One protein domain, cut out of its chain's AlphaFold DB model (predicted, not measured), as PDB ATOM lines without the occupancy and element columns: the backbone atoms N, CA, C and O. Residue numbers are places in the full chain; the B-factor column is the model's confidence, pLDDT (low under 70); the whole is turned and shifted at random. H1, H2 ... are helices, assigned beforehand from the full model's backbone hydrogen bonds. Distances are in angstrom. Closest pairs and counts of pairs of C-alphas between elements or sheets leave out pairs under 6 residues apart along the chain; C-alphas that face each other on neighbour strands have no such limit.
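Overview. This is residues 168 to 279 of the 607 residues of a protein of Acidobacteria bacterium (UniProt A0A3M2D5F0). Two long helices, H3 and H8, lie side by side in opposite ways, and a group of shorter helices, H2, H4 and H5, packs on H3 through H5. Tiny H6, near the middle, meets H1, while H7 sits by the start of H8; residues 202 to 213 make a long link without a named element. The printed part has 112 residues, with eight named helices in the order H1 to H8, no named strand, and class all helix. It is compact, with a radius of gyration of the C-alphas of 13.2 A and spans of 37 by 26 by 25 A.

Along the chain. Find C-alpha 168 at (9.392, -22.668, 3.625), where H1, residues 168 to 171, begins. H2 follows at 173 to 181, then H3 at 186 to 201, 22.1 A long. Next come H4, 214 to 220; H5, 226 to 232; H6, 235 to 238; and H7, 245 to 248. H8, 257 to 274, runs 25.9 A to C-alpha 274 at (5.772, -34.686, 17.710).

Arrangement. Start at H5, the hub. It touches H3, residues 189 to 196 alone, with C-alphas 193 and 226 closest at 7.0 A, at a steep tilt of 45 degrees. H4 and H5 form a helical hairpin, C-alphas 220 and 227 closest at 5.7 A. H2 touches H4, C-alphas 177 and 216 closest at 6.2 A. H3 touches H8 at a shallow tilt of 23 degrees, opposite ways, C-alphas 195 and 266 closest at 5.4 A. H1 touches H6, C-alphas 169 and 235 closest at 4.0 A. H7 only just touches H8, residues 257 to 260 alone, with 3 pairs of C-alphas within 8 A, 245 and 257 closest at 5.4 A. Packing is mostly aligned, 4 of 5 tilted pairs being shallow. In H2, H3, H4, H5 and H8 every O i to N i+4 pair is within hydrogen-bond range; H1, H6 and H7 are too short for one.

Size, cuts and confidence. The C-alphas farthest apart, those of Asp 222 and Lys 246, stand 37.5 A apart. The printed part has no cut, and the link from H3 to H4 is long. No printed residue is under 70 in pLDDT.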
ATOM      1  N   SER A 168      10.008 -21.478   3.033       97.50
ATOM      2  CA  SER A 168       9.392 -22.668   3.625       97.50
ATOM      3  C   SER A 168      10.354 -23.378   4.577       97.50
ATOM      4  O   SER A 168       9.973 -23.686   5.701       97.50
ATOM      5  N   GLU A 169      11.607 -23.580   4.164       97.88
ATOM      6  CA  GLU A 169      12.649 -24.204   4.986       97.88
ATOM      7  C   GLU A 169      12.924 -23.405   6.271       97.88
ATOM      8  O   GLU A 169      12.979 -23.988   7.353       97.88
ATOM      9  N   ILE A 170      12.991 -22.069   6.191       98.44
ATOM     10  CA  ILE A 170      13.108 -21.213   7.384       98.44
ATOM     11  C   ILE A 170      11.878 -21.350   8.294       98.44
ATOM     12  O   ILE A 170      12.028 -21.482   9.506       98.44
ATOM     13  N   ALA A 171      10.662 -21.325   7.741       98.00
ATOM     14  CA  ALA A 171       9.434 -21.391   8.538       98.00
ATOM     15  C   ALA A 171       9.327 -22.695   9.354       98.00
ATOM     16  O   ALA A 171       8.886 -22.673  10.503       98.00
ATOM     17  N   VAL A 172       9.784 -23.822   8.794       98.00
ATOM     18  CA  VAL A 172       9.723 -25.132   9.463       98.00
ATOM     19  C   VAL A 172      10.949 -25.459  10.317       98.00
ATOM     20  O   VAL A 172      10.996 -26.541  10.903       98.00
ATOM     21  N   ALA A 173      11.954 -24.582  10.394       98.12
ATOM     22  CA  ALA A 173      13.236 -24.950  10.989       98.12
ATOM     23  C   ALA A 173      13.105 -25.372  12.465       98.12
ATOM     24  O   ALA A 173      13.699 -26.366  12.877       98.12
ATOM     25  N   THR A 174      12.263 -24.695  13.256       97.31
ATOM     26  CA  THR A 174      11.998 -25.091  14.653       97.31
ATOM     27  C   THR A 174      11.283 -26.439  14.750       97.31
ATOM     28  O   THR A 174      11.605 -27.242  15.623       97.31
ATOM     29  N   PHE A 175      10.388 -26.752  13.812       97.81
ATOM     30  CA  PHE A 175       9.733 -28.059  13.739       97.81
ATOM     31  C   PHE A 175      10.725 -29.180  13.387       97.81
ATOM     32  O   PHE A 175      10.734 -30.226  14.036       97.81
ATOM     33  N   LYS A 176      11.635 -28.953  12.427       97.88
ATOM     34  CA  LYS A 176      12.730 -29.898  12.140       97.88
ATOM     35  C   LYS A 176      13.645 -30.087  13.352       97.88
ATOM     36  O   LYS A 176      14.014 -31.221  13.650       97.88
ATOM     37  N   ALA A 177      13.961 -29.017  14.084       97.44
ATOM     38  CA  ALA A 177      14.741 -29.108  15.318       97.44
ATOM     39  C   ALA A 177      14.053 -29.995  16.371       97.44
ATOM     40  O   ALA A 177      14.714 -30.843  16.964       97.44
ATOM     41  N   GLN A 178      12.732 -29.876  16.539       96.88
ATOM     42  CA  GLN A 178      11.953 -30.724  17.451       96.88
ATOM     43  C   GLN A 178      11.921 -32.196  17.013       96.88
ATOM     44  O   GLN A 178      12.033 -33.087  17.858       96.88
ATOM     45  N   ILE A 179      11.807 -32.475  15.706       97.12
ATOM     46  CA  ILE A 179      11.924 -33.846  15.178       97.12
ATOM     47  C   ILE A 179      13.296 -34.423  15.521       97.12
ATOM     48  O   ILE A 179      13.378 -35.558  15.991       97.12
ATOM     49  N   LEU A 180      14.366 -33.650  15.303       96.56
ATOM     50  CA  LEU A 180      15.712 -34.069  15.675       96.56
ATOM     51  C   LEU A 180      15.763 -34.342  17.178       96.56
ATOM     52  O   LEU A 180      16.084 -35.453  17.569       96.56
ATOM     53  N   GLU A 181      15.366 -33.415  18.040       95.19
ATOM     54  CA  GLU A 181      15.384 -33.605  19.499       95.19
ATOM     55  C   GLU A 181      14.665 -34.880  19.961       95.19
ATOM     56  O   GLU A 181      15.200 -35.607  20.799       95.19
ATOM     57  N   LYS A 182      13.524 -35.214  19.349       95.44
ATOM     58  CA  LYS A 182      12.732 -36.410  19.674       95.44
ATOM     59  C   LYS A 182      13.114 -37.663  18.882       95.44
ATOM     60  O   LYS A 182      12.471 -38.695  19.039       95.44
ATOM     61  N   LEU A 183      14.174 -37.632  18.073       92.56
ATOM     62  CA  LEU A 183      14.576 -38.771  17.235       92.56
ATOM     63  C   LEU A 183      15.019 -40.005  18.046       92.56
ATOM     64  O   LEU A 183      15.192 -41.068  17.466       92.56
ATOM     65  N   GLY A 184      15.207 -39.898  19.364       90.81
ATOM     66  CA  GLY A 184      15.407 -41.059  20.243       90.81
ATOM     67  C   GLY A 184      14.137 -41.889  20.492       90.81
ATOM     68  O   GLY A 184      14.242 -43.044  20.896       90.81
ATOM     69  N   ASP A 185      12.949 -41.332  20.239       94.50
ATOM     70  CA  ASP A 185      11.661 -42.012  20.395       94.50
ATOM     71  C   ASP A 185      11.367 -42.909  19.178       94.50
ATOM     72  O   ASP A 185      11.363 -42.449  18.030       94.50
ATOM     73  N   SER A 186      11.087 -44.195  19.417       94.69
ATOM     74  CA  SER A 186      10.790 -45.171  18.362       94.69
ATOM     75  C   SER A 186       9.561 -44.793  17.531       94.69
ATOM     76  O   SER A 186       9.582 -44.952  16.311       94.69
ATOM     77  N   LYS A 187       8.524 -44.210  18.146       96.19
ATOM     78  CA  LYS A 187       7.324 -43.741  17.439       96.19
ATOM     79  C   LYS A 187       7.674 -42.625  16.455       96.19
ATOM     80  O   LYS A 187       7.183 -42.624  15.323       96.19
ATOM     81  N   VAL A 188       8.538 -41.692  16.856       96.25
ATOM     82  CA  VAL A 188       9.010 -40.600  15.989       96.25
ATOM     83  C   VAL A 188       9.877 -41.151  14.859       96.25
ATOM     84  O   VAL A 188       9.659 -40.805  13.697       96.25
ATOM     85  N   GLN A 189      10.805 -42.063  15.158       95.62
ATOM     86  CA  GLN A 189      11.633 -42.698  14.128       95.62
ATOM     87  C   GLN A 189      10.798 -43.451  13.090       95.62
ATOM     88  O   GLN A 189      11.046 -43.315  11.891       95.62
ATOM     89  N   ASP A 190       9.816 -44.239  13.524       96.69
ATOM     90  CA  ASP A 190       9.005 -45.068  12.636       96.69
ATOM     91  C   ASP A 190       8.079 -44.227  11.754       96.69
ATOM     92  O   ASP A 190       7.983 -44.472  10.547       96.69
ATOM     93  N   THR A 191       7.446 -43.197  12.325       97.62
ATOM     94  CA  THR A 191       6.602 -42.259  11.566       97.62
ATOM     95  C   THR A 191       7.422 -41.445  10.565       97.62
ATOM     96  O   THR A 191       7.054 -41.395   9.387       97.62
ATOM     97  N   LEU A 192       8.577 -40.903  10.971       97.50
ATOM     98  CA  LEU A 192       9.488 -40.189  10.073       97.50
ATOM     99  C   LEU A 192      10.022 -41.104   8.963       97.50
ATOM    100  O   LEU A 192      10.023 -40.726   7.792       97.50
ATOM    101  N   ARG A 193      10.442 -42.331   9.296       97.44
ATOM    102  CA  ARG A 193      10.934 -43.309   8.314       97.44
ATOM    103  C   ARG A 193       9.852 -43.662   7.299       97.44
ATOM    104  O   ARG A 193      10.147 -43.732   6.106       97.44
ATOM    105  N   ALA A 194       8.615 -43.873   7.746       97.88
ATOM    106  CA  ALA A 194       7.487 -44.150   6.860       97.88
ATOM    107  C   ALA A 194       7.205 -42.971   5.917       97.88
ATOM    108  O   ALA A 194       7.043 -43.180   4.713       97.88
ATOM    109  N   PHE A 195       7.219 -41.745   6.444       98.12
ATOM    110  CA  PHE A 195       7.052 -40.520   5.666       98.12
ATOM    111  C   PHE A 195       8.162 -40.343   4.618       98.12
ATOM    112  O   PHE A 195       7.876 -40.286   3.424       98.12
ATOM    113  N   LEU A 196       9.437 -40.372   5.025       97.00
ATOM    114  CA  LEU A 196      10.584 -40.221   4.118       97.00
ATOM    115  C   LEU A 196      10.691 -41.360   3.092       97.00
ATOM    116  O   LEU A 196      11.215 -41.170   1.993       97.00
ATOM    117  N   LYS A 197      10.220 -42.566   3.428       97.25
ATOM    118  CA  LYS A 197      10.114 -43.669   2.462       97.25
ATOM    119  C   LYS A 197       9.064 -43.362   1.399       97.25
ATOM    120  O   LYS A 197       9.324 -43.608   0.226       97.25
ATOM    121  N   HIS A 198       7.909 -42.828   1.791       97.50
ATOM    122  CA  HIS A 198       6.859 -42.435   0.850       97.50
ATOM    123  C   HIS A 198       7.320 -41.302  -0.071       97.50
ATOM    124  O   HIS A 198       7.204 -41.447  -1.282       97.50
ATOM    125  N   VAL A 199       7.937 -40.249   0.479       96.38
ATOM    126  CA  VAL A 199       8.555 -39.136  -0.275       96.38
ATOM    127  C   VAL A 199       9.511 -39.659  -1.357       96.38
ATOM    128  O   VAL A 199       9.396 -39.281  -2.521       96.38
ATOM    129  N   ALA A 200      10.396 -40.597  -0.999       94.75
ATOM    130  CA  ALA A 200      11.319 -41.214  -1.952       94.75
ATOM    131  C   ALA A 200      10.604 -42.071  -3.017       94.75
ATOM    132  O   ALA A 200      10.990 -42.047  -4.184       94.75
ATOM    133  N   GLN A 201       9.548 -42.808  -2.647       95.50
ATOM    134  CA  GLN A 201       8.764 -43.630  -3.583       95.50
ATOM    135  C   GLN A 201       8.074 -42.799  -4.667       95.50
ATOM    136  O   GLN A 201       7.950 -43.263  -5.797       95.50
ATOM    137  N   ILE A 202       7.639 -41.584  -4.331       94.50
ATOM    138  CA  ILE A 202       6.995 -40.665  -5.276       94.50
ATOM    139  C   ILE A 202       7.980 -39.684  -5.922       94.50
ATOM    140  O   ILE A 202       7.543 -38.743  -6.580       94.50
ATOM    141  N   GLN A 203       9.288 -39.918  -5.761       92.06
ATOM    142  CA  GLN A 203      10.366 -39.175  -6.420       92.06
ATOM    143  C   GLN A 203      10.331 -37.660  -6.162       92.06
ATOM    144  O   GLN A 203      10.677 -36.867  -7.036       92.06
ATOM    145  N   ILE A 204       9.927 -37.245  -4.958       91.38
ATOM    146  CA  ILE A 204      10.122 -35.856  -4.532       91.38
ATOM    147  C   ILE A 204      11.637 -35.602  -4.391       91.38
ATOM    148  O   ILE A 204      12.316 -36.395  -3.731       91.38
ATOM    149  N   PRO A 205      12.184 -34.535  -5.003       88.69
ATOM    150  CA  PRO A 205      13.608 -34.251  -4.983       88.69
ATOM    151  C   PRO A 205      14.066 -33.725  -3.619       88.69
ATOM    152  O   PRO A 205      13.395 -32.928  -2.965       88.69
ATOM    153  N   GLU A 206      15.265 -34.146  -3.238       90.06
ATOM    154  CA  GLU A 206      16.032 -33.615  -2.113       90.06
ATOM    155  C   GLU A 206      16.811 -32.378  -2.600       90.06
ATOM    156  O   GLU A 206      17.858 -32.504  -3.234       90.06
ATOM    157  N   THR A 207      16.254 -31.180  -2.395       88.31
ATOM    158  CA  THR A 207      16.783 -29.920  -2.959       88.31
ATOM    159  C   THR A 207      17.509 -29.036  -1.953       88.31
ATOM    160  O   THR A 207      18.097 -28.029  -2.350       88.31
ATOM    161  N   VAL A 208      17.454 -29.370  -0.664       91.19
ATOM    162  CA  VAL A 208      18.076 -28.582   0.405       91.19
ATOM    163  C   VAL A 208      19.439 -29.178   0.737       91.19
ATOM    164  O   VAL A 208      19.569 -30.392   0.891       91.19
ATOM    165  N   SER A 209      20.471 -28.339   0.835       89.50
ATOM    166  CA  SER A 209      21.761 -28.798   1.352       89.50
ATOM    167  C   SER A 209      21.691 -28.935   2.867       89.50
ATOM    168  O   SER A 209      20.996 -28.186   3.547       89.50
ATOM    169  N   GLU A 210      22.448 -29.870   3.417       87.88
ATOM    170  CA  GLU A 210      22.418 -30.177   4.847       87.88
ATOM    171  C   GLU A 210      22.921 -29.017   5.728       87.88
ATOM    172  O   GLU A 210      22.574 -28.938   6.902       87.88
ATOM    173  N   ASP A 211      23.701 -28.104   5.146       89.19
ATOM    174  CA  ASP A 211      24.233 -26.881   5.755       89.19
ATOM    175  C   ASP A 211      23.359 -25.635   5.497       89.19
ATOM    176  O   ASP A 211      23.748 -24.522   5.856       89.19
ATOM    177  N   ALA A 212      22.173 -25.790   4.886       93.25
ATOM    178  CA  ALA A 212      21.279 -24.670   4.571       93.25
ATOM    179  C   ALA A 212      20.885 -23.860   5.816       93.25
ATOM    180  O   ALA A 212      20.761 -22.635   5.748       93.25
ATOM    181  N   ILE A 213      20.701 -24.544   6.950       96.50
ATOM    182  CA  ILE A 213      20.467 -23.946   8.266       96.50
ATOM    183  C   ILE A 213      21.508 -24.531   9.236       96.50
ATOM    184  O   ILE A 213      21.303 -25.644   9.733       96.50
ATOM    185  N   PRO A 214      22.607 -23.808   9.535       96.06
ATOM    186  CA  PRO A 214      23.714 -24.329  10.347       96.06
ATOM    187  C   PRO A 214      23.288 -24.862  11.723       96.06
ATOM    188  O   PRO A 214      23.758 -25.908  12.163       96.06
ATOM    189  N   TYR A 215      22.314 -24.213  12.358       97.44
ATOM    190  CA  TYR A 215      21.700 -24.673  13.606       97.44
ATOM    191  C   TYR A 215      21.161 -26.111  13.534       97.44
ATOM    192  O   TYR A 215      21.312 -26.897  14.470       97.44
ATOM    193  N   LEU A 216      20.510 -26.471  12.422       96.69
ATOM    194  CA  LEU A 216      19.971 -27.815  12.217       96.69
ATOM    195  C   LEU A 216      21.070 -28.818  11.883       96.69
ATOM    196  O   LEU A 216      21.009 -29.952  12.356       96.69
ATOM    197  N   GLN A 217      22.072 -28.388  11.114       95.25
ATOM    198  CA  GLN A 217      23.247 -29.195  10.803       95.25
ATOM    199  C   GLN A 217      23.960 -29.638  12.084       95.25
ATOM    200  O   GLN A 217      24.208 -30.828  12.266       95.25
ATOM    201  N   GLU A 218      24.224 -28.708  13.006       95.12
ATOM    202  CA  GLU A 218      24.895 -29.030  14.268       95.12
ATOM    203  C   GLU A 218      24.046 -29.987  15.119       95.12
ATOM    204  O   GLU A 218      24.556 -30.977  15.636       95.12
ATOM    205  N   LYS A 219      22.718 -29.793  15.177       94.50
ATOM    206  CA  LYS A 219      21.807 -30.735  15.859       94.50
ATOM    207  C   LYS A 219      21.762 -32.129  15.222       94.50
ATOM    208  O   LYS A 219      21.373 -33.083  15.906       94.50
ATOM    209  N   ALA A 220      22.092 -32.255  13.938       93.81
ATOM    210  CA  ALA A 220      22.090 -33.512  13.193       93.81
ATOM    211  C   ALA A 220      23.451 -34.227  13.176       93.81
ATOM    212  O   ALA A 220      23.490 -35.411  12.855       93.81
ATOM    213  N   LYS A 221      24.541 -33.547  13.545       87.88
ATOM    214  CA  LYS A 221      25.929 -34.009  13.388       87.88
ATOM    215  C   LYS A 221      26.208 -35.399  13.964       87.88
ATOM    216  O   LYS A 221      26.837 -36.213  13.298       87.88
ATOM    217  N   ASP A 222      25.667 -35.692  15.145       83.62
ATOM    218  CA  ASP A 222      25.851 -36.977  15.839       83.62
ATOM    219  C   ASP A 222      24.730 -37.995  15.538       83.62
ATOM    220  O   ASP A 222      24.548 -38.980  16.256       83.62
ATOM    221  N   ARG A 223      23.918 -37.751  14.499       82.19
ATOM    222  CA  ARG A 223      22.735 -38.554  14.159       82.19
ATOM    223  C   ARG A 223      22.858 -39.101  12.739       82.19
ATOM    224  O   ARG A 223      22.845 -38.357  11.763       82.19
ATOM    225  N   GLU A 224      22.915 -40.419  12.596       75.50
ATOM    226  CA  GLU A 224      23.044 -41.049  11.278       75.50
ATOM    227  C   GLU A 224      21.689 -41.283  10.573       75.50
ATOM    228  O   GLU A 224      20.624 -41.402  11.188       75.50
ATOM    229  N   GLY A 225      21.728 -41.376   9.238       86.44
ATOM    230  CA  GLY A 225      20.640 -41.883   8.395       86.44
ATOM    231  C   GLY A 225      19.411 -40.975   8.262       86.44
ATOM    232  O   GLY A 225      19.244 -40.297   7.249       86.44
ATOM    233  N   LEU A 226      18.497 -41.010   9.240       91.88
ATOM    234  CA  LEU A 226      17.207 -40.304   9.162       91.88
ATOM    235  C   LEU A 226      17.350 -38.788   9.328       91.88
ATOM    236  O   LEU A 226      16.616 -38.046   8.680       91.88
ATOM    237  N   ALA A 227      18.292 -38.337  10.161       94.69
ATOM    238  CA  ALA A 227      18.513 -36.916  10.420       94.69
ATOM    239  C   ALA A 227      18.963 -36.175   9.154       94.69
ATOM    240  O   ALA A 227      18.333 -35.202   8.754       94.69
ATOM    241  N   TRP A 228      19.977 -36.684   8.456       93.81
ATOM    242  CA  TRP A 228      20.451 -36.077   7.209       93.81
ATOM    243  C   TRP A 228      19.385 -36.084   6.106       93.81
ATOM    244  O   TRP A 228      19.179 -35.075   5.437       93.81
ATOM    245  N   ARG A 229      18.613 -37.173   5.973       94.50
ATOM    246  CA  ARG A 229      17.487 -37.228   5.021       94.50
ATOM    247  C   ARG A 229      16.364 -36.241   5.356       94.50
ATOM    248  O   ARG A 229      15.737 -35.718   4.442       94.50
ATOM    249  N   LEU A 230      16.113 -35.975   6.640       95.88
ATOM    250  CA  LEU A 230      15.178 -34.933   7.076       95.88
ATOM    251  C   LEU A 230      15.643 -33.541   6.617       95.88
ATOM    252  O   LEU A 230      14.823 -32.750   6.155       95.88
ATOM    253  N   LEU A 231      16.941 -33.241   6.741       95.50
ATOM    254  CA  LEU A 231      17.485 -31.928   6.380       95.50
ATOM    255  C   LEU A 231      17.427 -31.659   4.875       95.50
ATOM    256  O   LEU A 231      17.142 -30.535   4.481       95.50
ATOM    257  N   ARG A 232      17.614 -32.688   4.045       94.38
ATOM    258  CA  ARG A 232      17.625 -32.552   2.581       94.38
ATOM    259  C   ARG A 232      16.255 -32.317   1.934       94.38
ATOM    260  O   ARG A 232      16.182 -31.896   0.777       94.38
ATOM    261  N   LEU A 233      15.171 -32.606   2.654       95.50
ATOM    262  CA  LEU A 233      13.807 -32.401   2.171       95.50
ATOM    263  C   LEU A 233      13.361 -30.959   2.431       95.50
ATOM    264  O   LEU A 233      13.373 -30.531   3.581       95.50
ATOM    265  N   ASP A 234      12.922 -30.234   1.400       95.56
ATOM    266  CA  ASP A 234      12.470 -28.845   1.565       95.56
ATOM    267  C   ASP A 234      11.287 -28.714   2.532       95.56
ATOM    268  O   ASP A 234      10.384 -29.560   2.578       95.56
ATOM    269  N   GLY A 235      11.297 -27.629   3.306       96.69
ATOM    270  CA  GLY A 235      10.263 -27.301   4.273       96.69
ATOM    271  C   GLY A 235       8.838 -27.308   3.726       96.69
ATOM    272  O   GLY A 235       7.911 -27.622   4.469       96.69
ATOM    273  N   GLU A 236       8.645 -27.047   2.430       96.06
ATOM    274  CA  GLU A 236       7.324 -27.050   1.800       96.06
ATOM    275  C   GLU A 236       6.586 -28.388   1.974       96.06
ATOM    276  O   GLU A 236       5.370 -28.407   2.170       96.06
ATOM    277  N   TYR A 237       7.302 -29.515   2.000       97.19
ATOM    278  CA  TYR A 237       6.699 -30.847   2.135       97.19
ATOM    279  C   TYR A 237       6.255 -31.186   3.561       97.19
ATOM    280  O   TYR A 237       5.585 -32.202   3.770       97.19
ATOM    281  N   PHE A 238       6.581 -30.341   4.539       97.56
ATOM    282  CA  PHE A 238       6.095 -30.471   5.909       97.56
ATOM    283  C   PHE A 238       4.792 -29.713   6.144       97.56
ATOM    284  O   PHE A 238       4.276 -29.775   7.256       97.56
ATOM    285  N   PHE A 239       4.218 -29.056   5.132       97.25
ATOM    286  CA  PHE A 239       2.886 -28.460   5.217       97.25
ATOM    287  C   PHE A 239       1.817 -29.394   4.653       97.25
ATOM    288  O   PHE A 239       1.932 -29.910   3.541       97.25
ATOM    289  N   ALA A 240       0.741 -29.590   5.411       95.75
ATOM    290  CA  ALA A 240      -0.359 -30.471   5.032       95.75
ATOM    291  C   ALA A 240      -1.032 -30.063   3.705       95.75
ATOM    292  O   ALA A 240      -1.454 -30.937   2.948       95.75
ATOM    293  N   GLU A 241      -1.095 -28.761   3.404       94.31
ATOM    294  CA  GLU A 241      -1.649 -28.212   2.156       94.31
ATOM    295  C   GLU A 241      -0.825 -28.516   0.894       94.31
ATOM    296  O   GLU A 241      -1.354 -28.442  -0.216       94.31
ATOM    297  N   THR A 242       0.449 -28.883   1.043       95.62
ATOM    298  CA  THR A 242       1.307 -29.283  -0.083       95.62
ATOM    299  C   THR A 242       0.893 -30.646  -0.630       95.62
ATOM    300  O   THR A 242       1.074 -30.931  -1.811       95.62
ATOM    301  N   TRP A 243       0.274 -31.489   0.199       96.75
ATOM    302  CA  TRP A 243      -0.093 -32.863  -0.139       96.75
ATOM    303  C   TRP A 243      -1.415 -32.952  -0.913       96.75
ATOM    304  O   TRP A 243      -2.347 -33.647  -0.515       96.75
ATOM    305  N   THR A 244      -1.474 -32.259  -2.050       96.31
ATOM    306  CA  THR A 244      -2.539 -32.379  -3.056       96.31
ATOM    307  C   THR A 244      -1.939 -32.775  -4.401       96.31
ATOM    308  O   THR A 244      -0.788 -32.438  -4.691       96.31
ATOM    309  N   ARG A 245      -2.718 -33.445  -5.261       95.00
ATOM    310  CA  ARG A 245      -2.265 -33.782  -6.621       95.00
ATOM    311  C   ARG A 245      -1.783 -32.544  -7.385       95.00
ATOM    312  O   ARG A 245      -0.718 -32.580  -7.988       95.00
ATOM    313  N   LYS A 246      -2.545 -31.449  -7.320       92.31
ATOM    314  CA  LYS A 246      -2.256 -30.200  -8.040       92.31
ATOM    315  C   LYS A 246      -0.952 -29.540  -7.589       92.31
ATOM    316  O   LYS A 246      -0.235 -28.999  -8.414       92.31
ATOM    317  N   SER A 247      -0.643 -29.553  -6.295       91.38
ATOM    318  CA  SER A 247       0.617 -28.976  -5.807       91.38
ATOM    319  C   SER A 247       1.813 -29.841  -6.218       91.38
ATOM    320  O   SER A 247       2.831 -29.328  -6.671       91.38
ATOM    321  N   LEU A 248       1.679 -31.167  -6.110       92.88
ATOM    322  CA  LEU A 248       2.775 -32.099  -6.379       92.88
ATOM    323  C   LEU A 248       3.028 -32.341  -7.877       92.88
ATOM    324  O   LEU A 248       4.124 -32.777  -8.227       92.88
ATOM    325  N   GLU A 249       2.077 -32.033  -8.770       90.31
ATOM    326  CA  GLU A 249       2.250 -32.217 -10.221       90.31
ATOM    327  C   GLU A 249       3.368 -31.339 -10.813       90.31
ATOM    328  O   GLU A 249       3.978 -31.714 -11.816       90.31
ATOM    329  N   GLU A 250       3.701 -30.208 -10.168       83.19
ATOM    330  CA  GLU A 250       4.833 -29.344 -10.559       83.19
ATOM    331  C   GLU A 250       6.193 -30.063 -10.423       83.19
ATOM    332  O   GLU A 250       7.180 -29.737 -11.108       83.19
ATOM    333  N   VAL A 251       6.250 -31.051  -9.532       85.12
ATOM    334  CA  VAL A 251       7.455 -31.795  -9.159       85.12
ATOM    335  C   VAL A 251       7.435 -33.193  -9.772       85.12
ATOM    336  O   VAL A 251       8.401 -33.577 -10.428       85.12
ATOM    337  N   ASN A 252       6.321 -33.913  -9.629       88.50
ATOM    338  CA  ASN A 252       6.090 -35.223 -10.222       88.50
ATOM    339  C   ASN A 252       4.792 -35.209 -11.058       88.50
ATOM    340  O   ASN A 252       3.708 -35.392 -10.501       88.50
ATOM    341  N   PRO A 253       4.882 -35.080 -12.396       85.62
ATOM    342  CA  PRO A 253       3.713 -35.058 -13.283       85.62
ATOM    343  C   PRO A 253       2.836 -36.321 -13.233       85.62
ATOM    344  O   PRO A 253       1.683 -36.282 -13.654       85.62
ATOM    345  N   ASN A 254       3.371 -37.440 -12.730       90.81
ATOM    346  CA  ASN A 254       2.682 -38.729 -12.645       90.81
ATOM    347  C   ASN A 254       2.050 -38.989 -11.264       90.81
ATOM    348  O   ASN A 254       1.590 -40.103 -11.012       90.81
ATOM    349  N   ILE A 255       2.050 -38.002 -10.361       94.44
ATOM    350  CA  ILE A 255       1.484 -38.144  -9.016       94.44
ATOM    351  C   ILE A 255      -0.019 -38.466  -9.070       94.44
ATOM    352  O   ILE A 255      -0.798 -37.820  -9.780       94.44
ATOM    353  N   THR A 256      -0.447 -39.464  -8.296       96.56
ATOM    354  CA  THR A 256      -1.866 -39.816  -8.142       96.56
ATOM    355  C   THR A 256      -2.479 -39.181  -6.892       96.56
ATOM    356  O   THR A 256      -1.783 -38.849  -5.932       96.56
ATOM    357  N   GLU A 257      -3.808 -39.046  -6.873       96.81
ATOM    358  CA  GLU A 257      -4.536 -38.540  -5.698       96.81
ATOM    359  C   GLU A 257      -4.303 -39.426  -4.460       96.81
ATOM    360  O   GLU A 257      -4.066 -38.926  -3.364       96.81
ATOM    361  N   GLU A 258      -4.273 -40.750  -4.647       97.12
ATOM    362  CA  GLU A 258      -4.004 -41.722  -3.582       97.12
ATOM    363  C   GLU A 258      -2.602 -41.535  -2.977       97.12
ATOM    364  O   GLU A 258      -2.427 -41.572  -1.757       97.12
ATOM    365  N   GLN A 259      -1.594 -41.284  -3.818       97.12
ATOM    366  CA  GLN A 259      -0.229 -41.018  -3.366       97.12
ATOM    367  C   GLN A 259      -0.136 -39.713  -2.566       97.12
ATOM    368  O   GLN A 259       0.538 -39.687  -1.531       97.12
ATOM    369  N   ALA A 260      -0.818 -38.654  -3.008       97.12
ATOM    370  CA  ALA A 260      -0.878 -37.390  -2.281       97.12
ATOM    371  C   ALA A 260      -1.571 -37.570  -0.916       97.12
ATOM    372  O   ALA A 260      -0.998 -37.225   0.120       97.12
ATOM    373  N   GLN A 261      -2.738 -38.220  -0.895       97.75
ATOM    374  CA  GLN A 261      -3.504 -38.476   0.327       97.75
ATOM    375  C   GLN A 261      -2.732 -39.346   1.329       97.75
ATOM    376  O   GLN A 261      -2.743 -39.073   2.531       97.75
ATOM    377  N   LYS A 262      -2.014 -40.370   0.857       97.94
ATOM    378  CA  LYS A 262      -1.154 -41.197   1.712       97.94
ATOM    379  C   LYS A 262      -0.046 -40.375   2.372       97.94
ATOM    380  O   LYS A 262       0.234 -40.571   3.553       97.94
ATOM    381  N   GLY A 263       0.569 -39.449   1.639       97.50
ATOM    382  CA  GLY A 263       1.583 -38.559   2.199       97.50
ATOM    383  C   GLY A 263       1.015 -37.600   3.244       97.50
ATOM    384  O   GLY A 263       1.589 -37.491   4.326       97.50
ATOM    385  N   HIS A 264      -0.166 -37.026   2.988       98.12
ATOM    386  CA  HIS A 264      -0.906 -36.221   3.966       98.12
ATOM    387  C   HIS A 264      -1.170 -36.998   5.269       98.12
ATOM    388  O   HIS A 264      -0.908 -36.500   6.362       98.12
ATOM    389  N   GLN A 265      -1.626 -38.252   5.170       98.31
ATOM    390  CA  GLN A 265      -1.866 -39.109   6.338       98.31
ATOM    391  C   GLN A 265      -0.578 -39.438   7.107       98.31
ATOM    392  O   GLN A 265      -0.578 -39.438   8.337       98.31
ATOM    393  N   LEU A 266       0.519 -39.741   6.406       98.44
ATOM    394  CA  LEU A 266       1.811 -40.025   7.036       98.44
ATOM    395  C   LEU A 266       2.377 -38.794   7.749       98.44
ATOM    396  O   LEU A 266       2.906 -38.929   8.851       98.44
ATOM    397  N   LEU A 267       2.220 -37.610   7.155       98.19
ATOM    398  CA  LEU A 267       2.590 -36.346   7.777       98.19
ATOM    399  C   LEU A 267       1.737 -36.057   9.022       98.19
ATOM    400  O   LEU A 267       2.290 -35.690  10.052       98.19
ATOM    401  N   GLY A 268       0.427 -36.321   8.974       98.12
ATOM    402  CA  GLY A 268      -0.450 -36.218  10.147       98.12
ATOM    403  C   GLY A 268       0.009 -37.104  11.311       98.12
ATOM    404  O   GLY A 268       0.120 -36.637  12.439       98.12
ATOM    405  N   ARG A 269       0.412 -38.353  11.033       98.19
ATOM    406  CA  ARG A 269       0.991 -39.239  12.065       98.19
ATOM    407  C   ARG A 269       2.300 -38.705  12.643       98.19
ATOM    408  O   ARG A 269       2.586 -38.952  13.812       98.19
ATOM    409  N   LEU A 270       3.108 -38.021  11.830       97.88
ATOM    410  CA  LEU A 270       4.323 -37.362  12.301       97.88
ATOM    411  C   LEU A 270       3.972 -36.179  13.215       97.88
ATOM    412  O   LEU A 270       4.571 -36.061  14.280       97.88
ATOM    413  N   TYR A 271       2.969 -35.367  12.869       97.88
ATOM    414  CA  TYR A 271       2.464 -34.313  13.757       97.88
ATOM    415  C   TYR A 271       1.995 -34.882  15.099       97.88
ATOM    416  O   TYR A 271       2.422 -34.395  16.140       97.88
ATOM    417  N   ASP A 272       1.219 -35.970  15.087       97.25
ATOM    418  CA  ASP A 272       0.746 -36.639  16.308       97.25
ATOM    419  C   ASP A 272       1.892 -37.222  17.152       97.25
ATOM    420  O   ASP A 272       1.790 -37.335  18.376       97.25
ATOM    421  N   ALA A 273       2.983 -37.656  16.516       96.94
ATOM    422  CA  ALA A 273       4.165 -38.157  17.213       96.94
ATOM    423  C   ALA A 273       4.980 -37.022  17.851       96.94
ATOM    424  O   ALA A 273       5.513 -37.192  18.947       96.94
ATOM    425  N   ILE A 274       5.060 -35.862  17.195       96.31
ATOM    426  CA  ILE A 274       5.772 -34.686  17.710       96.31
ATOM    427  C   ILE A 274       4.921 -33.898  18.718       96.31
ATOM    428  O   ILE A 274       5.480 -33.314  19.647       96.31
ATOM    429  N   GLY A 275       3.595 -33.922  18.588       94.38
ATOM    430  CA  GLY A 275       2.651 -33.171  19.418       94.38
ATOM    431  C   GLY A 275       2.455 -31.717  18.981       94.38
ATOM    432  O   GLY A 275       1.937 -30.921  19.755       94.38
ATOM    433  N   THR A 276       2.898 -31.349  17.777       93.12
ATOM    434  CA  THR A 276       2.678 -30.017  17.196       93.12
ATOM    435  C   THR A 276       2.797 -30.055  15.670       93.12
ATOM    436  O   THR A 276       3.235 -31.052  15.089       93.12
ATOM    437  N   THR A 277       2.417 -28.959  15.022       95.00
ATOM    438  CA  THR A 277       2.502 -28.736  13.577       95.00
ATOM    439  C   THR A 277       3.502 -27.620  13.261       95.00
ATOM    440  O   THR A 277       3.695 -26.714  14.076       95.00
ATOM    441  N   PRO A 278       4.137 -27.625  12.076       95.62
ATOM    442  CA  PRO A 278       5.043 -26.554  11.692       95.62
ATOM    443  C   PRO A 278       4.311 -25.223  11.524       95.62
ATOM    444  O   PRO A 278       3.200 -25.157  10.992       95.62
ATOM    445  N   LYS A 279       4.982 -24.141  11.921       95.44
ATOM    446  CA  LYS A 279       4.488 -22.779  11.724       95.44
ATOM    447  C   LYS A 279       4.666 -22.377  10.264       95.44
ATOM    448  O   LYS A 279       5.679 -22.670   9.638       95.44
TER     449      LYS A 279